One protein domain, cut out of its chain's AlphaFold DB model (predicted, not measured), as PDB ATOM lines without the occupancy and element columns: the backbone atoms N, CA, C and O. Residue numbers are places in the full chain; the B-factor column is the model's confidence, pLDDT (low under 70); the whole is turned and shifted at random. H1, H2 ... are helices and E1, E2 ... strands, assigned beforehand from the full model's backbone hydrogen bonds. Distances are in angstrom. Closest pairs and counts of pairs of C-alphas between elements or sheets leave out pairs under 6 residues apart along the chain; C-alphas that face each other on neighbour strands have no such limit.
ATOM      1  N   ASN A 138      32.265 -26.041 -43.801       93.38
ATOM      2  CA  ASN A 138      33.300 -27.051 -43.674       93.38
ATOM      3  C   ASN A 138      33.023 -28.235 -44.601       93.38
ATOM      4  O   ASN A 138      33.938 -28.688 -45.278       93.38
ATOM      5  N   PHE A 139      31.777 -28.706 -44.656       96.31
ATOM      6  CA  PHE A 139      31.383 -29.783 -45.554       96.31
ATOM      7  C   PHE A 139      31.514 -29.379 -47.025       96.31
ATOM      8  O   PHE A 139      32.110 -30.116 -47.809       96.31
ATOM      9  N   ASP A 140      31.054 -28.177 -47.379       92.06
ATOM     10  CA  ASP A 140      31.198 -27.629 -48.729       92.06
ATOM     11  C   ASP A 140      32.670 -27.636 -49.177       92.06
ATOM     12  O   ASP A 140      33.017 -28.197 -50.214       92.06
ATOM     13  N   LYS A 141      33.573 -27.094 -48.349       88.44
ATOM     14  CA  LYS A 141      35.003 -26.989 -48.687       88.44
ATOM     15  C   LYS A 141      35.727 -28.333 -48.663       88.44
ATOM     16  O   LYS A 141      36.560 -28.579 -49.529       88.44
ATOM     17  N   GLN A 142      35.467 -29.171 -47.660       90.25
ATOM     18  CA  GLN A 142      36.237 -30.397 -47.409       90.25
ATOM     19  C   GLN A 142      35.668 -31.635 -48.101       90.25
ATOM     20  O   GLN A 142      36.377 -32.634 -48.163       90.25
ATOM     21  N   TYR A 143      34.424 -31.598 -48.590       94.50
ATOM     22  CA  TYR A 143      33.783 -32.747 -49.230       94.50
ATOM     23  C   TYR A 143      33.187 -32.426 -50.597       94.50
ATOM     24  O   TYR A 143      33.536 -33.095 -51.558       94.50
ATOM     25  N   ILE A 144      32.326 -31.411 -50.723       93.69
ATOM     26  CA  ILE A 144      31.673 -31.111 -52.015       93.69
ATOM     27  C   ILE A 144      32.658 -30.516 -53.026       93.69
ATOM     28  O   ILE A 144      32.604 -30.831 -54.208       93.69
ATOM     29  N   LYS A 145      33.584 -29.669 -52.571       89.38
ATOM     30  CA  LYS A 145      34.606 -29.006 -53.402       89.38
ATOM     31  C   LYS A 145      35.995 -29.628 -53.253       89.38
ATOM     32  O   LYS A 145      36.997 -28.974 -53.535       89.38
ATOM     33  N   SER A 146      36.063 -30.872 -52.788       88.62
ATOM     34  CA  SER A 146      37.310 -31.611 -52.591       88.62
ATOM     35  C   SER A 146      37.153 -33.054 -53.062       88.62
ATOM     36  O   SER A 146      36.103 -33.631 -52.800       88.62
ATOM     37  N   PRO A 147      38.203 -33.691 -53.616       84.75
ATOM     38  CA  PRO A 147      38.077 -35.009 -54.221       84.75
ATOM     39  C   PRO A 147      37.449 -36.054 -53.315       84.75
ATOM     40  O   PRO A 147      36.544 -36.734 -53.744       84.75
ATOM     41  N   SER A 148      37.900 -36.207 -52.066       91.12
ATOM     42  CA  SER A 148      37.290 -37.082 -51.037       91.12
ATOM     43  C   SER A 148      36.887 -38.512 -51.470       91.12
ATOM     44  O   SER A 148      36.117 -39.169 -50.772       91.12
ATOM     45  N   LYS A 149      37.427 -39.012 -52.591       87.38
ATOM     46  CA  LYS A 149      37.088 -40.301 -53.224       87.38
ATOM     47  C   LYS A 149      37.537 -41.492 -52.385       87.38
ATOM     48  O   LYS A 149      36.913 -42.546 -52.379       87.38
ATOM     49  N   ASP A 150      38.625 -41.300 -51.645       86.00
ATOM     50  CA  ASP A 150      39.250 -42.346 -50.842       86.00
ATOM     51  C   ASP A 150      38.745 -42.386 -49.397       86.00
ATOM     52  O   ASP A 150      39.164 -43.257 -48.637       86.00
ATOM     53  N   GLY A 151      37.882 -41.457 -48.978       90.50
ATOM     54  CA  GLY A 151      37.390 -41.429 -47.607       90.50
ATOM     55  C   GLY A 151      36.946 -40.063 -47.108       90.50
ATOM     56  O   GLY A 151      37.279 -39.019 -47.666       90.50
ATOM     57  N   TYR A 152      36.228 -40.082 -45.989       95.69
ATOM     58  CA  TYR A 152      35.788 -38.888 -45.280       95.69
ATOM     59  C   TYR A 152      35.543 -39.184 -43.802       95.69
ATOM     60  O   TYR A 152      35.395 -40.339 -43.398       95.69
ATOM     61  N   ALA A 153      35.558 -38.139 -42.969       94.69
ATOM     62  CA  ALA A 153      35.405 -38.244 -41.516       94.69
ATOM     63  C   ALA A 153      36.319 -39.326 -40.894       94.69
ATOM     64  O   ALA A 153      35.958 -40.042 -39.964       94.69
ATOM     65  N   GLY A 154      37.535 -39.472 -41.428       92.62
ATOM     66  CA  GLY A 154      38.548 -40.408 -40.947       92.62
ATOM     67  C   GLY A 154      38.181 -41.893 -41.044       92.62
ATOM     68  O   GLY A 154      38.721 -42.669 -40.257       92.62
ATOM     69  N   VAL A 155      37.287 -42.268 -41.961       94.56
ATOM     70  CA  VAL A 155      37.229 -43.611 -42.560       94.56
ATOM     71  C   VAL A 155      37.763 -43.483 -43.977       94.56
ATOM     72  O   VAL A 155      37.446 -42.511 -44.662       94.56
ATOM     73  N   TYR A 156      38.591 -44.427 -44.405       92.56
ATOM     74  CA  TYR A 156      39.207 -44.401 -45.725       92.56
ATOM     75  C   TYR A 156      39.312 -45.802 -46.319       92.56
ATOM     76  O   TYR A 156      39.299 -46.802 -45.597       92.56
ATOM     77  N   LYS A 157      39.428 -45.858 -47.642       87.88
ATOM     78  CA  LYS A 157      39.605 -47.077 -48.425       87.88
ATOM     79  C   LYS A 157      40.789 -47.904 -47.909       87.88
ATOM     80  O   LYS A 157      41.875 -47.374 -47.684       87.88
ATOM     81  N   GLY A 158      40.570 -49.200 -47.707       89.25
ATOM     82  CA  GLY A 158      41.528 -50.144 -47.121       89.25
ATOM     83  C   GLY A 158      41.533 -50.190 -45.587       89.25
ATOM     84  O   GLY A 158      42.286 -50.965 -45.004       89.25
ATOM     85  N   MET A 159      40.723 -49.382 -44.895       94.31
ATOM     86  CA  MET A 159      40.508 -49.557 -43.454       94.31
ATOM     87  C   MET A 159      39.711 -50.843 -43.202       94.31
ATOM     88  O   MET A 159      38.759 -51.116 -43.920       94.31
ATOM     89  N   THR A 160      40.049 -51.628 -42.179       97.81
ATOM     90  CA  THR A 160      39.246 -52.812 -41.832       97.81
ATOM     91  C   THR A 160      37.964 -52.408 -41.108       97.81
ATOM     92  O   THR A 160      37.933 -51.415 -40.379       97.81
ATOM     93  N   LYS A 161      36.908 -53.211 -41.229       97.88
ATOM     94  CA  LYS A 161      35.652 -53.033 -40.496       97.88
ATOM     95  C   LYS A 161      35.873 -52.951 -38.994       97.88
ATOM     96  O   LYS A 161      35.318 -52.066 -38.360       97.88
ATOM     97  N   SER A 162      36.748 -53.799 -38.449       97.44
ATOM     98  CA  SER A 162      37.134 -53.734 -37.034       97.44
ATOM     99  C   SER A 162      37.715 -52.369 -36.670       97.44
ATOM    100  O   SER A 162      37.334 -51.823 -35.649       97.44
ATOM    101  N   ALA A 163      38.579 -51.779 -37.502       96.06
ATOM    102  CA  ALA A 163      39.138 -50.457 -37.222       96.06
ATOM    103  C   ALA A 163      38.080 -49.338 -37.296       96.06
ATOM    104  O   ALA A 163      38.158 -48.369 -36.540       96.06
ATOM    105  N   VAL A 164      37.077 -49.470 -38.171       97.19
ATOM    106  CA  VAL A 164      35.919 -48.560 -38.191       97.19
ATOM    107  C   VAL A 164      35.083 -48.726 -36.921       97.19
ATOM    108  O   VAL A 164      34.718 -47.733 -36.293       97.19
ATOM    109  N   GLU A 165      34.819 -49.966 -36.509       97.31
ATOM    110  CA  GLU A 165      34.025 -50.280 -35.320       97.31
ATOM    111  C   GLU A 165      34.738 -49.924 -34.010       97.31
ATOM    112  O   GLU A 165      34.093 -49.466 -33.072       97.31
ATOM    113  N   ASP A 166      36.064 -50.033 -33.950       96.19
ATOM    114  CA  ASP A 166      36.866 -49.553 -32.821       96.19
ATOM    115  C   ASP A 166      36.754 -48.031 -32.677       96.19
ATOM    116  O   ASP A 166      36.796 -47.488 -31.572       96.19
ATOM    117  N   LYS A 167      36.600 -47.329 -33.805       95.25
ATOM    118  CA  LYS A 167      36.505 -45.872 -33.839       95.25
ATOM    119  C   LYS A 167      35.104 -45.360 -33.516       95.25
ATOM    120  O   LYS A 167      34.975 -44.381 -32.787       95.25
ATOM    121  N   TYR A 168      34.073 -45.976 -34.087       96.25
ATOM    122  CA  TYR A 168      32.703 -45.460 -34.027       96.25
ATOM    123  C   TYR A 168      31.719 -46.361 -33.292       96.25
ATOM    124  O   TYR A 168      30.568 -45.975 -33.103       96.25
ATOM    125  N   GLY A 169      32.152 -47.513 -32.791       96.06
ATOM    126  CA  GLY A 169      31.251 -48.562 -32.334       96.06
ATOM    127  C   GLY A 169      30.662 -49.336 -33.513       96.06
ATOM    128  O   GLY A 169      30.986 -49.093 -34.676       96.06
ATOM    129  N   LYS A 170      29.776 -50.286 -33.215       96.31
ATOM    130  CA  LYS A 170      29.099 -51.074 -34.254       96.31
ATOM    131  C   LYS A 170      28.252 -50.187 -35.160       96.31
ATOM    132  O   LYS A 170      27.836 -49.094 -34.778       96.31
ATOM    133  N   SER A 171      27.984 -50.696 -36.356       97.00
ATOM    134  CA  SER A 171      27.089 -50.030 -37.293       97.00
ATOM    135  C   SER A 171      25.688 -49.832 -36.692       97.00
ATOM    136  O   SER A 171      25.153 -50.747 -36.062       97.00
ATOM    137  N   ASP A 172      25.099 -48.650 -36.896       95.00
ATOM    138  CA  ASP A 172      23.745 -48.288 -36.440       95.00
ATOM    139  C   ASP A 172      22.650 -48.485 -37.498       95.00
ATOM    140  O   ASP A 172      21.475 -48.215 -37.243       95.00
ATOM    141  N   GLY A 173      22.997 -48.990 -38.678       95.75
ATOM    142  CA  GLY A 173      22.033 -49.246 -39.736       95.75
ATOM    143  C   GLY A 173      22.702 -49.518 -41.069       95.75
ATOM    144  O   GLY A 173      23.915 -49.670 -41.169       95.75
ATOM    145  N   SER A 174      21.911 -49.569 -42.130       96.94
ATOM    146  CA  SER A 174      22.445 -49.709 -43.476       96.94
ATOM    147  C   SER A 174      21.595 -48.964 -44.490       96.94
ATOM    148  O   SER A 174      20.411 -48.698 -44.275       96.94
ATOM    149  N   ILE A 175      22.226 -48.623 -45.605       96.06
ATOM    150  CA  ILE A 175      21.569 -48.105 -46.801       96.06
ATOM    151  C   ILE A 175      21.945 -48.989 -47.986       96.06
ATOM    152  O   ILE A 175      23.034 -49.561 -48.028       96.06
ATOM    153  N   PHE A 176      21.021 -49.117 -48.932       92.75
ATOM    154  CA  PHE A 176      21.193 -49.932 -50.130       92.75
ATOM    155  C   PHE A 176      20.905 -49.091 -51.367       92.75
ATOM    156  O   PHE A 176      19.805 -48.537 -51.489       92.75
ATOM    157  N   PHE A 177      21.891 -49.007 -52.255       86.75
ATOM    158  CA  PHE A 177      21.823 -48.354 -53.560       86.75
ATOM    159  C   PHE A 177      22.943 -48.911 -54.453       86.75
ATOM    160  O   PHE A 177      23.882 -49.521 -53.951       86.75
ATOM    161  N   ASP A 178      22.811 -48.768 -55.773       83.88
ATOM    162  CA  ASP A 178      23.766 -49.284 -56.773       83.88
ATOM    163  C   ASP A 178      24.087 -50.790 -56.654       83.88
ATOM    164  O   ASP A 178      25.122 -51.258 -57.109       83.88
ATOM    165  N   GLY A 179      23.180 -51.578 -56.060       86.50
ATOM    166  CA  GLY A 179      23.378 -53.017 -55.838       86.50
ATOM    167  C   GLY A 179      24.191 -53.367 -54.588       86.50
ATOM    168  O   GLY A 179      24.296 -54.546 -54.254       86.50
ATOM    169  N   ASP A 180      24.681 -52.365 -53.860       91.44
ATOM    170  CA  ASP A 180      25.583 -52.520 -52.726       91.44
ATOM    171  C   ASP A 180      24.922 -52.140 -51.396       91.44
ATOM    172  O   ASP A 180      24.051 -51.270 -51.313       91.44
ATOM    173  N   THR A 181      25.358 -52.798 -50.319       94.75
ATOM    174  CA  THR A 181      24.936 -52.474 -48.947       94.75
ATOM    175  C   THR A 181      26.042 -51.716 -48.227       94.75
ATOM    176  O   THR A 181      27.103 -52.272 -47.953       94.75
ATOM    177  N   TYR A 182      25.756 -50.472 -47.853       97.94
ATOM    178  CA  TYR A 182      26.638 -49.643 -47.042       97.94
ATOM    179  C   TYR A 182      26.179 -49.677 -45.585       97.94
ATOM    180  O   TYR A 182      24.995 -49.494 -45.293       97.94
ATOM    181  N   TYR A 183      27.114 -49.877 -44.663       98.12
ATOM    182  CA  TYR A 183      26.851 -49.922 -43.227       98.12
ATOM    183  C   TYR A 183      27.074 -48.544 -42.618       98.12
ATOM    184  O   TYR A 183      28.139 -47.948 -42.796       98.12
ATOM    185  N   LYS A 184      26.060 -48.029 -41.925       97.88
ATOM    186  CA  LYS A 184      26.068 -46.694 -41.332       97.88
ATOM    187  C   LYS A 184      26.843 -46.666 -40.022       97.88
ATOM    188  O   LYS A 184      26.796 -47.619 -39.243       97.88
ATOM    189  N   TYR A 185      27.521 -45.549 -39.809       97.25
ATOM    190  CA  TYR A 185      28.155 -45.152 -38.561       97.25
ATOM    191  C   TYR A 185      27.845 -43.662 -38.382       97.25
ATOM    192  O   TYR A 185      28.602 -42.808 -38.845       97.25
ATOM    193  N   GLY A 186      26.703 -43.322 -37.781       95.94
ATOM    194  CA  GLY A 186      26.201 -41.946 -37.761       95.94
ATOM    195  C   GLY A 186      25.799 -41.456 -39.158       95.94
ATOM    196  O   GLY A 186      24.977 -42.078 -39.832       95.94
ATOM    197  N   ASP A 187      26.373 -40.332 -39.593       97.31
ATOM    198  CA  ASP A 187      26.060 -39.692 -40.880       97.31
ATOM    199  C   ASP A 187      27.067 -40.054 -41.993       97.31
ATOM    200  O   ASP A 187      27.103 -39.413 -43.043       97.31
ATOM    201  N   ILE A 188      27.883 -41.096 -41.797       97.75
ATOM    202  CA  ILE A 188      28.655 -41.750 -42.867       97.75
ATOM    203  C   ILE A 188      28.218 -43.202 -43.033       97.75
ATOM    204  O   ILE A 188      27.687 -43.813 -42.103       97.75
ATOM    205  N   ALA A 189      28.484 -43.775 -44.203       98.06
ATOM    206  CA  ALA A 189      28.315 -45.198 -44.443       98.06
ATOM    207  C   ALA A 189      29.498 -45.772 -45.232       98.06
ATOM    208  O   ALA A 189      30.021 -45.126 -46.139       98.06
ATOM    209  N   ALA A 190      29.919 -46.985 -44.876       98.12
ATOM    210  CA  ALA A 190      31.046 -47.673 -45.493       98.12
ATOM    211  C   ALA A 190      30.587 -48.939 -46.224       98.12
ATOM    212  O   ALA A 190      29.786 -49.716 -45.697       98.12
ATOM    213  N   LEU A 191      31.114 -49.144 -47.430       97.38
ATOM    214  CA  LEU A 191      31.029 -50.407 -48.157       97.38
ATOM    215  C   LEU A 191      32.262 -51.244 -47.834       97.38
ATOM    216  O   LEU A 191      33.375 -50.714 -47.834       97.38
ATOM    217  N   TYR A 192      32.058 -52.535 -47.595       95.88
ATOM    218  CA  TYR A 192      33.129 -53.485 -47.311       95.88
ATOM    219  C   TYR A 192      33.223 -54.541 -48.406       95.88
ATOM    220  O   TYR A 192      32.203 -54.950 -48.963       95.88
ATOM    221  N   ASP A 193      34.439 -54.995 -48.692       93.19
ATOM    222  CA  ASP A 193      34.669 -56.191 -49.496       93.19
ATOM    223  C   ASP A 193      34.516 -57.483 -48.666       93.19
ATOM    224  O   ASP A 193      34.151 -57.479 -47.488       93.19
ATOM    225  N   ASN A 194      34.827 -58.623 -49.287       93.56
ATOM    226  CA  ASN A 194      34.762 -59.934 -48.637       93.56
ATOM    227  C   ASN A 194      35.826 -60.149 -47.544       93.56
ATOM    228  O   ASN A 194      35.743 -61.136 -46.815       93.56
ATOM    229  N   ASN A 195      36.828 -59.273 -47.452       92.44
ATOM    230  CA  ASN A 195      37.877 -59.300 -46.434       92.44
ATOM    231  C   ASN A 195      37.591 -58.310 -45.296       92.44
ATOM    232  O   ASN A 195      38.475 -58.056 -44.477       92.44
ATOM    233  N   ASP A 196      36.374 -57.756 -45.244       96.62
ATOM    234  CA  ASP A 196      35.989 -56.691 -44.323       96.62
ATOM    235  C   ASP A 196      36.852 -55.419 -44.486       96.62
ATOM    236  O   ASP A 196      37.039 -54.669 -43.528       96.62
ATOM    237  N   GLU A 197      37.376 -55.134 -45.680       95.69
ATOM    238  CA  GLU A 197      38.090 -53.888 -45.982       95.69
ATOM    239  C   GLU A 197      37.165 -52.862 -46.640       95.69
ATOM    240  O   GLU A 197      36.381 -53.180 -47.533       95.69
ATOM    241  N   VAL A 198      37.260 -51.604 -46.206       94.69
ATOM    242  CA  VAL A 198      36.494 -50.489 -46.766       94.69
ATOM    243  C   VAL A 198      36.882 -50.290 -48.229       94.69
ATOM    244  O   VAL A 198      38.040 -50.012 -48.536       94.69
ATOM    245  N   THR A 199      35.911 -50.342 -49.133       92.88
ATOM    246  CA  THR A 199      36.111 -50.061 -50.564       92.88
ATOM    247  C   THR A 199      35.595 -48.688 -50.971       92.88
ATOM    248  O   THR A 199      36.134 -48.095 -51.906       92.88
ATOM    249  N   SER A 200      34.589 -48.177 -50.257       94.06
ATOM    250  CA  SER A 200      33.949 -46.884 -50.505       94.06
ATOM    251  C   SER A 200      33.385 -46.300 -49.209       94.06
ATOM    252  O   SER A 200      32.938 -47.036 -48.324       94.06
ATOM    253  N   VAL A 201      33.401 -44.970 -49.099       96.38
ATOM    254  CA  VAL A 201      32.819 -44.214 -47.985       96.38
ATOM    255  C   VAL A 201      31.928 -43.119 -48.552       96.38
ATOM    256  O   VAL A 201      32.366 -42.318 -49.375       96.38
ATOM    257  N   VAL A 202      30.691 -43.056 -48.070       98.06
ATOM    258  CA  VAL A 202      29.709 -42.043 -48.473       98.06
ATOM    259  C   VAL A 202      29.193 -41.281 -47.263       98.06
ATOM    260  O   VAL A 202      29.222 -41.778 -46.135       98.06
ATOM    261  N   VAL A 203      28.700 -40.072 -47.500       98.56
ATOM    262  CA  VAL A 203      28.006 -39.279 -46.482       98.56
ATOM    263  C   VAL A 203      26.522 -39.602 -46.584       98.56
ATOM    264  O   VAL A 203      25.933 -39.461 -47.648       98.56
ATOM    265  N   ALA A 204      25.926 -40.069 -45.493       97.75
ATOM    266  CA  ALA A 204      24.553 -40.560 -45.420       97.75
ATOM    267  C   ALA A 204      23.771 -39.752 -44.370       97.75
ATOM    268  O   ALA A 204      23.517 -40.260 -43.265       97.75
ATOM    269  N   PRO A 205      23.441 -38.480 -44.676       96.56
ATOM    270  CA  PRO A 205      22.805 -37.590 -43.719       96.56
ATOM    271  C   PRO A 205      21.400 -38.085 -43.370       96.56
ATOM    272  O   PRO A 205      20.781 -38.851 -44.109       96.56
ATOM    273  N   ASN A 206      20.879 -37.637 -42.232       88.25
ATOM    274  CA  ASN A 206      19.487 -37.881 -41.871       88.25
ATOM    275  C   ASN A 206      18.671 -36.611 -42.142       88.25
ATOM    276  O   ASN A 206      19.098 -35.522 -41.766       88.25
ATOM    277  N   HIS A 207      17.484 -36.765 -42.734       87.25
ATOM    278  CA  HIS A 207      16.495 -35.689 -42.896       87.25
ATOM    279  C   HIS A 207      16.939 -34.511 -43.775       87.25
ATOM    280  O   HIS A 207      16.641 -33.358 -43.474       87.25
ATOM    281  N   VAL A 208      17.632 -34.796 -44.876       97.19
ATOM    282  CA  VAL A 208      17.959 -33.791 -45.893       97.19
ATOM    283  C   VAL A 208      17.048 -34.016 -47.091       97.19
ATOM    284  O   VAL A 208      17.122 -35.067 -47.727       97.19
ATOM    285  N   SER A 209      16.179 -33.052 -47.395       98.12
ATOM    286  CA  SER A 209      15.335 -33.134 -48.588       98.12
ATOM    287  C   SER A 209      16.141 -32.820 -49.851       98.12
ATOM    288  O   SER A 209      17.113 -32.062 -49.809       98.12
ATOM    289  N   GLU A 210      15.722 -33.373 -50.990       97.50
ATOM    290  CA  GLU A 210      16.297 -33.029 -52.296       97.50
ATOM    291  C   GLU A 210      16.229 -31.512 -52.546       97.50
ATOM    292  O   GLU A 210      17.206 -30.903 -52.979       97.50
ATOM    293  N   GLN A 211      15.097 -30.885 -52.212       95.81
ATOM    294  CA  GLN A 211      14.887 -29.460 -52.446       95.81
ATOM    295  C   GLN A 211      15.803 -28.589 -51.582       95.81
ATOM    296  O   GLN A 211      16.350 -27.610 -52.084       95.81
ATOM    297  N   ASP A 212      15.992 -28.926 -50.303       97.75
ATOM    298  CA  ASP A 212      16.917 -28.185 -49.436       97.75
ATOM    299  C   ASP A 212      18.353 -28.305 -49.946       97.75
ATOM    300  O   ASP A 212      19.095 -27.322 -49.938       97.75
ATOM    301  N   PHE A 213      18.723 -29.482 -50.460       97.69
ATOM    302  CA  PHE A 213      20.025 -29.694 -51.074       97.69
ATOM    303  C   PHE A 213      20.233 -28.809 -52.310       97.69
ATOM    304  O   PHE A 213      21.222 -28.079 -52.374       97.69
ATOM    305  N   ILE A 214      19.276 -28.800 -53.242       91.88
ATOM    306  CA  ILE A 214      19.316 -27.962 -54.454       91.88
ATOM    307  C   ILE A 214      19.307 -26.469 -54.102       91.88
ATOM    308  O   ILE A 214      19.997 -25.676 -54.734       91.88
ATOM    309  N   ASN A 215      18.580 -26.053 -53.064       90.56
ATOM    310  CA  ASN A 215      18.554 -24.648 -52.648       90.56
ATOM    311  C   ASN A 215      19.930 -24.141 -52.181       90.56
ATOM    312  O   ASN A 215      20.217 -22.952 -52.318       90.56
ATOM    313  N   VAL A 216      20.761 -25.019 -51.611       90.94
ATOM    314  CA  VAL A 216      22.109 -24.675 -51.131       90.94
ATOM    315  C   VAL A 216      23.159 -24.845 -52.231       90.94
ATOM    316  O   VAL A 216      24.027 -23.985 -52.379       90.94
ATOM    317  N   TYR A 217      23.079 -25.927 -53.009       87.88
ATOM    318  CA  TYR A 217      24.102 -26.306 -53.989       87.88
ATOM    319  C   TYR A 217      23.760 -25.967 -55.448       87.88
ATOM    320  O   TYR A 217      24.618 -26.112 -56.316       87.88
ATOM    321  N   ASN A 218      22.588 -25.373 -55.691       90.00
ATOM    322  CA  ASN A 218      21.990 -25.076 -56.999       90.00
ATOM    323  C   ASN A 218      21.521 -26.333 -57.750       90.00
ATOM    324  O   ASN A 218      21.624 -27.450 -57.249       90.00
ATOM    325  N   GLU A 219      20.942 -26.135 -58.938       87.81
ATOM    326  CA  GLU A 219      20.567 -27.248 -59.815       87.81
ATOM    327  C   GLU A 219      21.804 -28.072 -60.200       87.81
ATOM    328  O   GLU A 219      22.869 -27.487 -60.431       87.81
ATOM    329  N   PRO A 220      21.679 -29.408 -60.279       88.88
ATOM    330  CA  PRO A 220      22.768 -30.250 -60.745       88.88
ATOM    331  C   PRO A 220      23.048 -30.027 -62.231       88.88
ATOM    332  O   PRO A 220      22.179 -29.588 -62.988       88.88
ATOM    333  N   ASP A 221      24.254 -30.395 -62.649       84.25
ATOM    334  CA  ASP A 221      24.663 -30.362 -64.052       84.25
ATOM    335  C   ASP A 221      23.926 -31.421 -64.878       84.25
ATOM    336  O   ASP A 221      23.620 -31.189 -66.046       84.25
ATOM    337  N   ASP A 222      23.617 -32.567 -64.262       86.00
ATOM    338  CA  ASP A 222      22.849 -33.643 -64.886       86.00
ATOM    339  C   ASP A 222      22.007 -34.429 -63.860       86.00
ATOM    340  O   ASP A 222      22.196 -34.336 -62.640       86.00
ATOM    341  N   ARG A 223      21.047 -35.214 -64.356       86.56
ATOM    342  CA  ARG A 223      20.196 -36.108 -63.570       86.56
ATOM    343  C   ARG A 223      20.142 -37.491 -64.201       86.56
ATOM    344  O   ARG A 223      19.543 -37.681 -65.254       86.56
ATOM    345  N   GLU A 224      20.627 -38.488 -63.470       81.44
ATOM    346  CA  GLU A 224      20.597 -39.884 -63.908       81.44
ATOM    347  C   GLU A 224      19.843 -40.748 -62.896       81.44
ATOM    348  O   GLU A 224      20.162 -40.763 -61.708       81.44
ATOM    349  N   ASN A 225      18.817 -41.476 -63.350       82.94
ATOM    350  CA  ASN A 225      17.994 -42.355 -62.504       82.94
ATOM    351  C   ASN A 225      17.402 -41.662 -61.253       82.94
ATOM    352  O   ASN A 225      17.131 -42.310 -60.245       82.94
ATOM    353  N   GLY A 226      17.190 -40.343 -61.322       84.69
ATOM    354  CA  GLY A 226      16.712 -39.519 -60.206       84.69
ATOM    355  C   GLY A 226      17.807 -39.013 -59.258       84.69
ATOM    356  O   GLY A 226      17.499 -38.233 -58.364       84.69
ATOM    357  N   ASN A 227      19.067 -39.401 -59.459       92.31
ATOM    358  CA  ASN A 227      20.210 -38.879 -58.716       92.31
ATOM    359  C   ASN A 227      20.664 -37.534 -59.291       92.31
ATOM    360  O   ASN A 227      20.507 -37.280 -60.485       92.31
ATOM    361  N   LEU A 228      21.250 -36.687 -58.446       95.38
ATOM    362  CA  LEU A 228      21.795 -35.388 -58.845       95.38
ATOM    363  C   LEU A 228      23.289 -35.538 -59.141       95.38
ATOM    364  O   LEU A 228      24.018 -36.074 -58.302       95.38
ATOM    365  N   ILE A 229      23.743 -35.052 -60.291       93.25
ATOM    366  CA  ILE A 229      25.147 -35.104 -60.703       93.25
ATOM    367  C   ILE A 229      25.701 -33.680 -60.732       93.25
ATOM    368  O   ILE A 229      25.237 -32.845 -61.504       93.25
ATOM    369  N   TYR A 230      26.698 -33.414 -59.892       88.06
ATOM    370  CA  TYR A 230      27.453 -32.164 -59.883       88.06
ATOM    371  C   TYR A 230      28.837 -32.429 -60.463       88.06
ATOM    372  O   TYR A 230      29.666 -33.120 -59.863       88.06
ATOM    373  N   ASP A 231      29.050 -31.897 -61.657       88.62
ATOM    374  CA  ASP A 231      30.192 -32.166 -62.516       88.62
ATOM    375  C   ASP A 231      30.549 -30.974 -63.433       88.62
ATOM    376  O   ASP A 231      31.020 -31.137 -64.563       88.62
ATOM    377  N   ALA A 232      30.286 -29.751 -62.968       71.44
ATOM    378  CA  ALA A 232      30.515 -28.515 -63.718       71.44
ATOM    379  C   ALA A 232      31.995 -28.262 -64.066       71.44
ATOM    380  O   ALA A 232      32.302 -27.591 -65.053       71.44
ATOM    381  N   TYR A 233      32.927 -28.761 -63.249       74.06
ATOM    382  CA  TYR A 233      34.345 -28.393 -63.298       74.06
ATOM    383  C   TYR A 233      35.226 -29.523 -63.828       74.06
ATOM    384  O   TYR A 233      36.033 -30.045 -63.081       74.06
ATOM    385  N   LYS A 234      35.158 -29.834 -65.126       74.44
ATOM    386  CA  LYS A 234      35.874 -30.977 -65.746       74.44
ATOM    387  C   LYS A 234      37.400 -31.032 -65.533       74.44
ATOM    388  O   LYS A 234      38.004 -32.072 -65.770       74.44
ATOM    389  N   ASP A 235      38.023 -29.923 -65.134       71.81
ATOM    390  CA  ASP A 235      39.458 -29.849 -64.831       71.81
ATOM    391  C   ASP A 235      39.820 -30.416 -63.445       71.81
ATOM    392  O   ASP A 235      41.004 -30.610 -63.148       71.81
ATOM    393  N   ASN A 236      38.837 -30.634 -62.562       78.31
ATOM    394  CA  ASN A 236      39.068 -31.365 -61.322       78.31
ATOM    395  C   ASN A 236      39.121 -32.881 -61.610       78.31
ATOM    396  O   ASN A 236      38.833 -33.354 -62.706       78.31
ATOM    397  N   ASP A 237      39.569 -33.661 -60.632       85.25
ATOM    398  CA  ASP A 237      39.693 -35.110 -60.767       85.25
ATOM    399  C   ASP A 237      38.513 -35.863 -60.129       85.25
ATOM    400  O   ASP A 237      38.654 -37.050 -59.808       85.25
ATOM    401  N   PHE A 238      37.368 -35.200 -59.916       88.44
ATOM    402  CA  PHE A 238      36.237 -35.777 -59.194       88.44
ATOM    403  C   PHE A 238      34.875 -35.160 -59.536       88.44
ATOM    404  O   PHE A 238      34.734 -33.947 -59.682       88.44
ATOM    405  N   SER A 239      33.844 -35.999 -59.471       92.69
ATOM    406  CA  SER A 239      32.440 -35.583 -59.553       92.69
ATOM    407  C   SER A 239      31.697 -35.942 -58.268       92.69
ATOM    408  O   SER A 239      32.058 -36.895 -57.567       92.69
ATOM    409  N   VAL A 240      30.622 -35.211 -57.969       96.06
ATOM    410  CA  VAL A 240      29.755 -35.490 -56.817       96.06
ATOM    411  C   VAL A 240      28.418 -36.026 -57.303       96.06
ATOM    412  O   VAL A 240      27.715 -35.374 -58.072       96.06
ATOM    413  N   ILE A 241      28.032 -37.199 -56.805       96.19
ATOM    414  CA  ILE A 241      26.710 -37.780 -57.041       96.19
ATOM    415  C   ILE A 241      25.919 -37.769 -55.737       96.19
ATOM    416  O   ILE A 241      26.374 -38.272 -54.706       96.19
ATOM    417  N   VAL A 242      24.703 -37.239 -55.802       98.31
ATOM    418  CA  VAL A 242      23.740 -37.241 -54.702       98.31
ATOM    419  C   VAL A 242      22.648 -38.247 -55.021       98.31
ATOM    420  O   VAL A 242      21.858 -38.065 -55.946       98.31
ATOM    421  N   VAL A 243      22.621 -39.331 -54.254       97.50
ATOM    422  CA  VAL A 243      21.647 -40.408 -54.400       97.50
ATOM    423  C   VAL A 243      20.350 -39.995 -53.727       97.50
ATOM    424  O   VAL A 243      20.326 -39.763 -52.515       97.50
ATOM    425  N   ILE A 244      19.270 -39.935 -54.502       97.25
ATOM    426  CA  ILE A 244      17.953 -39.527 -54.012       97.25
ATOM    427  C   ILE A 244      17.059 -40.748 -53.838       97.25
ATOM    428  O   ILE A 244      16.954 -41.611 -54.710       97.25
ATOM    429  N   LYS A 245      16.368 -40.819 -52.700       94.69
ATOM    430  CA  LYS A 245      15.354 -41.841 -52.442       94.69
ATOM    431  C   LYS A 245      14.173 -41.218 -51.722       94.69
ATOM    432  O   LYS A 245      14.329 -40.618 -50.669       94.69
ATOM    433  N   ASN A 246      12.976 -41.398 -52.280       93.81
ATOM    434  CA  ASN A 246      11.729 -40.861 -51.724       93.81
ATOM    435  C   ASN A 246      11.758 -39.332 -51.491       93.81
ATOM    436  O   ASN A 246      11.140 -38.850 -50.548       93.81
ATOM    437  N   GLY A 247      12.466 -38.580 -52.343       94.75
ATOM    438  CA  GLY A 247      12.604 -37.120 -52.226       94.75
ATOM    439  C   GLY A 247      13.594 -36.648 -51.152       94.75
ATOM    440  O   GLY A 247      13.661 -35.452 -50.869       94.75
ATOM    441  N   GLU A 248      14.363 -37.562 -50.558       97.25
ATOM    442  CA  GLU A 248      15.408 -37.265 -49.578       97.25
ATOM    443  C   GLU A 248      16.784 -37.707 -50.090       97.25
ATOM    444  O   GLU A 248      16.909 -38.658 -50.870       97.25
ATOM    445  N   VAL A 249      17.830 -37.025 -49.626       98.38
ATOM    446  CA  VAL A 249      19.224 -37.396 -49.868       98.38
ATOM    447  C   VAL A 249      19.549 -38.644 -49.053       98.38
ATOM    448  O   VAL A 249      19.659 -38.597 -47.830       98.38
ATOM    449  N   LEU A 250      19.723 -39.768 -49.746       98.06
ATOM    450  CA  LEU A 250      20.122 -41.038 -49.147       98.06
ATOM    451  C   LEU A 250      21.634 -41.092 -48.913       98.06
ATOM    452  O   LEU A 250      22.086 -41.573 -47.872       98.06
ATOM    453  N   ALA A 251      22.403 -40.640 -49.903       98.25
ATOM    454  CA  ALA A 251      23.857 -40.632 -49.866       98.25
ATOM    455  C   ALA A 251      24.431 -39.518 -50.747       98.25
ATOM    456  O   ALA A 251      23.862 -39.171 -51.777       98.25
ATOM    457  N   ILE A 252      25.594 -39.003 -50.367       98.50
ATOM    458  CA  ILE A 252      26.428 -38.105 -51.161       98.50
ATOM    459  C   ILE A 252      27.762 -38.823 -51.336       98.50
ATOM    460  O   ILE A 252      28.377 -39.221 -50.342       98.50
ATOM    461  N   LYS A 253      28.188 -39.019 -52.583       95.75
ATOM    462  CA  LYS A 253      29.433 -39.712 -52.916       95.75
ATOM    463  C   LYS A 253      30.295 -38.857 -53.832       95.75
ATOM    464  O   LYS A 253      29.797 -38.280 -54.794       95.75
ATOM    465  N   ASN A 254      31.586 -38.825 -53.532       93.69
ATOM    466  CA  ASN A 254      32.597 -38.363 -54.466       93.69
ATOM    467  C   ASN A 254      33.131 -39.553 -55.259       93.69
ATOM    468  O   ASN A 254      33.477 -40.582 -54.677       93.69
ATOM    469  N   ILE A 255      33.212 -39.397 -56.572       89.00
ATOM    470  CA  ILE A 255      33.735 -40.405 -57.494       89.00
ATOM    471  C   ILE A 255      34.845 -39.800 -58.345       89.00
ATOM    472  O   ILE A 255      35.045 -38.587 -58.334       89.00
ATOM    473  N   ASP A 256      35.579 -40.641 -59.074       89.19
ATOM    474  CA  ASP A 256      36.475 -40.147 -60.119       89.19
ATOM    475  C   ASP A 256      35.711 -39.267 -61.108       89.19
ATOM    476  O   ASP A 256      34.522 -39.496 -61.349       89.19
ATOM    477  N   GLN A 257      36.413 -38.267 -61.647       87.38
ATOM    478  CA  GLN A 257      35.871 -37.344 -62.634       87.38
ATOM    479  C   GLN A 257      35.127 -38.121 -63.712       87.38
ATOM    480  O   GLN A 257      35.720 -38.955 -64.405       87.38
TER     481      GLN A 257
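This is residues 138 to 257 of the 333 residues of the protein "DNA-directed RNA polymerase subunit M/transcription elongation factor TFIIS" of Staphylococcus petrasii (UniProt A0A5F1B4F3). Two lobes sit side by side, each built on a twisted sheet of four antiparallel strands, and they meet where edge strand E4 of one sheet comes close to edge strand E8 of the other. Helix H2 packs at the far end of the first lobe, H3 packs beside the strands of the second, and H1 comes near the second sheet with its last residues. The printed part has 120 residues with three named helices and eight named strands, in the order H1 H2 E1 E2 E3 E4 H3 E5 E6 E7 E8; the class is mixed, helices and strands. Each sheet, E1 E2 E3 E4 and E5 E6 E7 E8 in strand order, is a meander, each strand the antiparallel neighbour of the one before. The whole is compact, with a radius of gyration of the C-alphas of 14.0 A, and rounded, spanning 39 by 32 by 28 A.

Find C-alpha 138 at (33.300, -27.051, -43.674), where H1 begins; it runs to residue 144. H2 holds residues 161 to 168. Then read E1 at residues 173 to 177, E2 at 180 to 185, 16.2 A long, E3 at 188 to 192 and E4 at 198 to 203. H3 is residues 210 to 217, E5 222 to 224 and E6 227 to 230. E7, residues 238 to 245, is 22.8 A long, and E8, residues 248 to 256, is 23.7 A long, ending at C-alpha 256, (36.475, -40.147, -60.119).

Look first at E4 and E8: the C-alphas of Val 202 and Lys 253, their closest, are 5.0 A apart. In the first sheet, strongly twisted, N 175 and O 182 of the hairpin E1 and E2 are 2.9 A apart, within hydrogen-bond range, as are N 183 and O 190 of E2 and E3, 2.9 A, and N 189 and O 202 of E3 and E4, 2.9 A. H2 is on this sheet at a height of 6.8 A, over none of its strands; its closest C-alphas to E2 are those of Tyr 168 and Tyr 185, 6.4 A. In the second sheet, look for N 227 and O 224 at 2.8 A, N 242 and O 228 at 2.8 A, and N 243 and O 251 at 2.8 A. H3 is on it at a height of 8.6 A, only just over none of its strands, with 2 C-alphas falling on E8. H1 only grazes it with residues 143 to 144. In H1, H2 and H3, every O i to N i+4 pair is within hydrogen-bond range.

The C-alphas farthest apart, those of Asn 195 and Asn 215, are 40.2 A apart. The printed part has no cut. The link from H1 to H2, 16 residues, is long. No printed residue is under 70 in pLDDT.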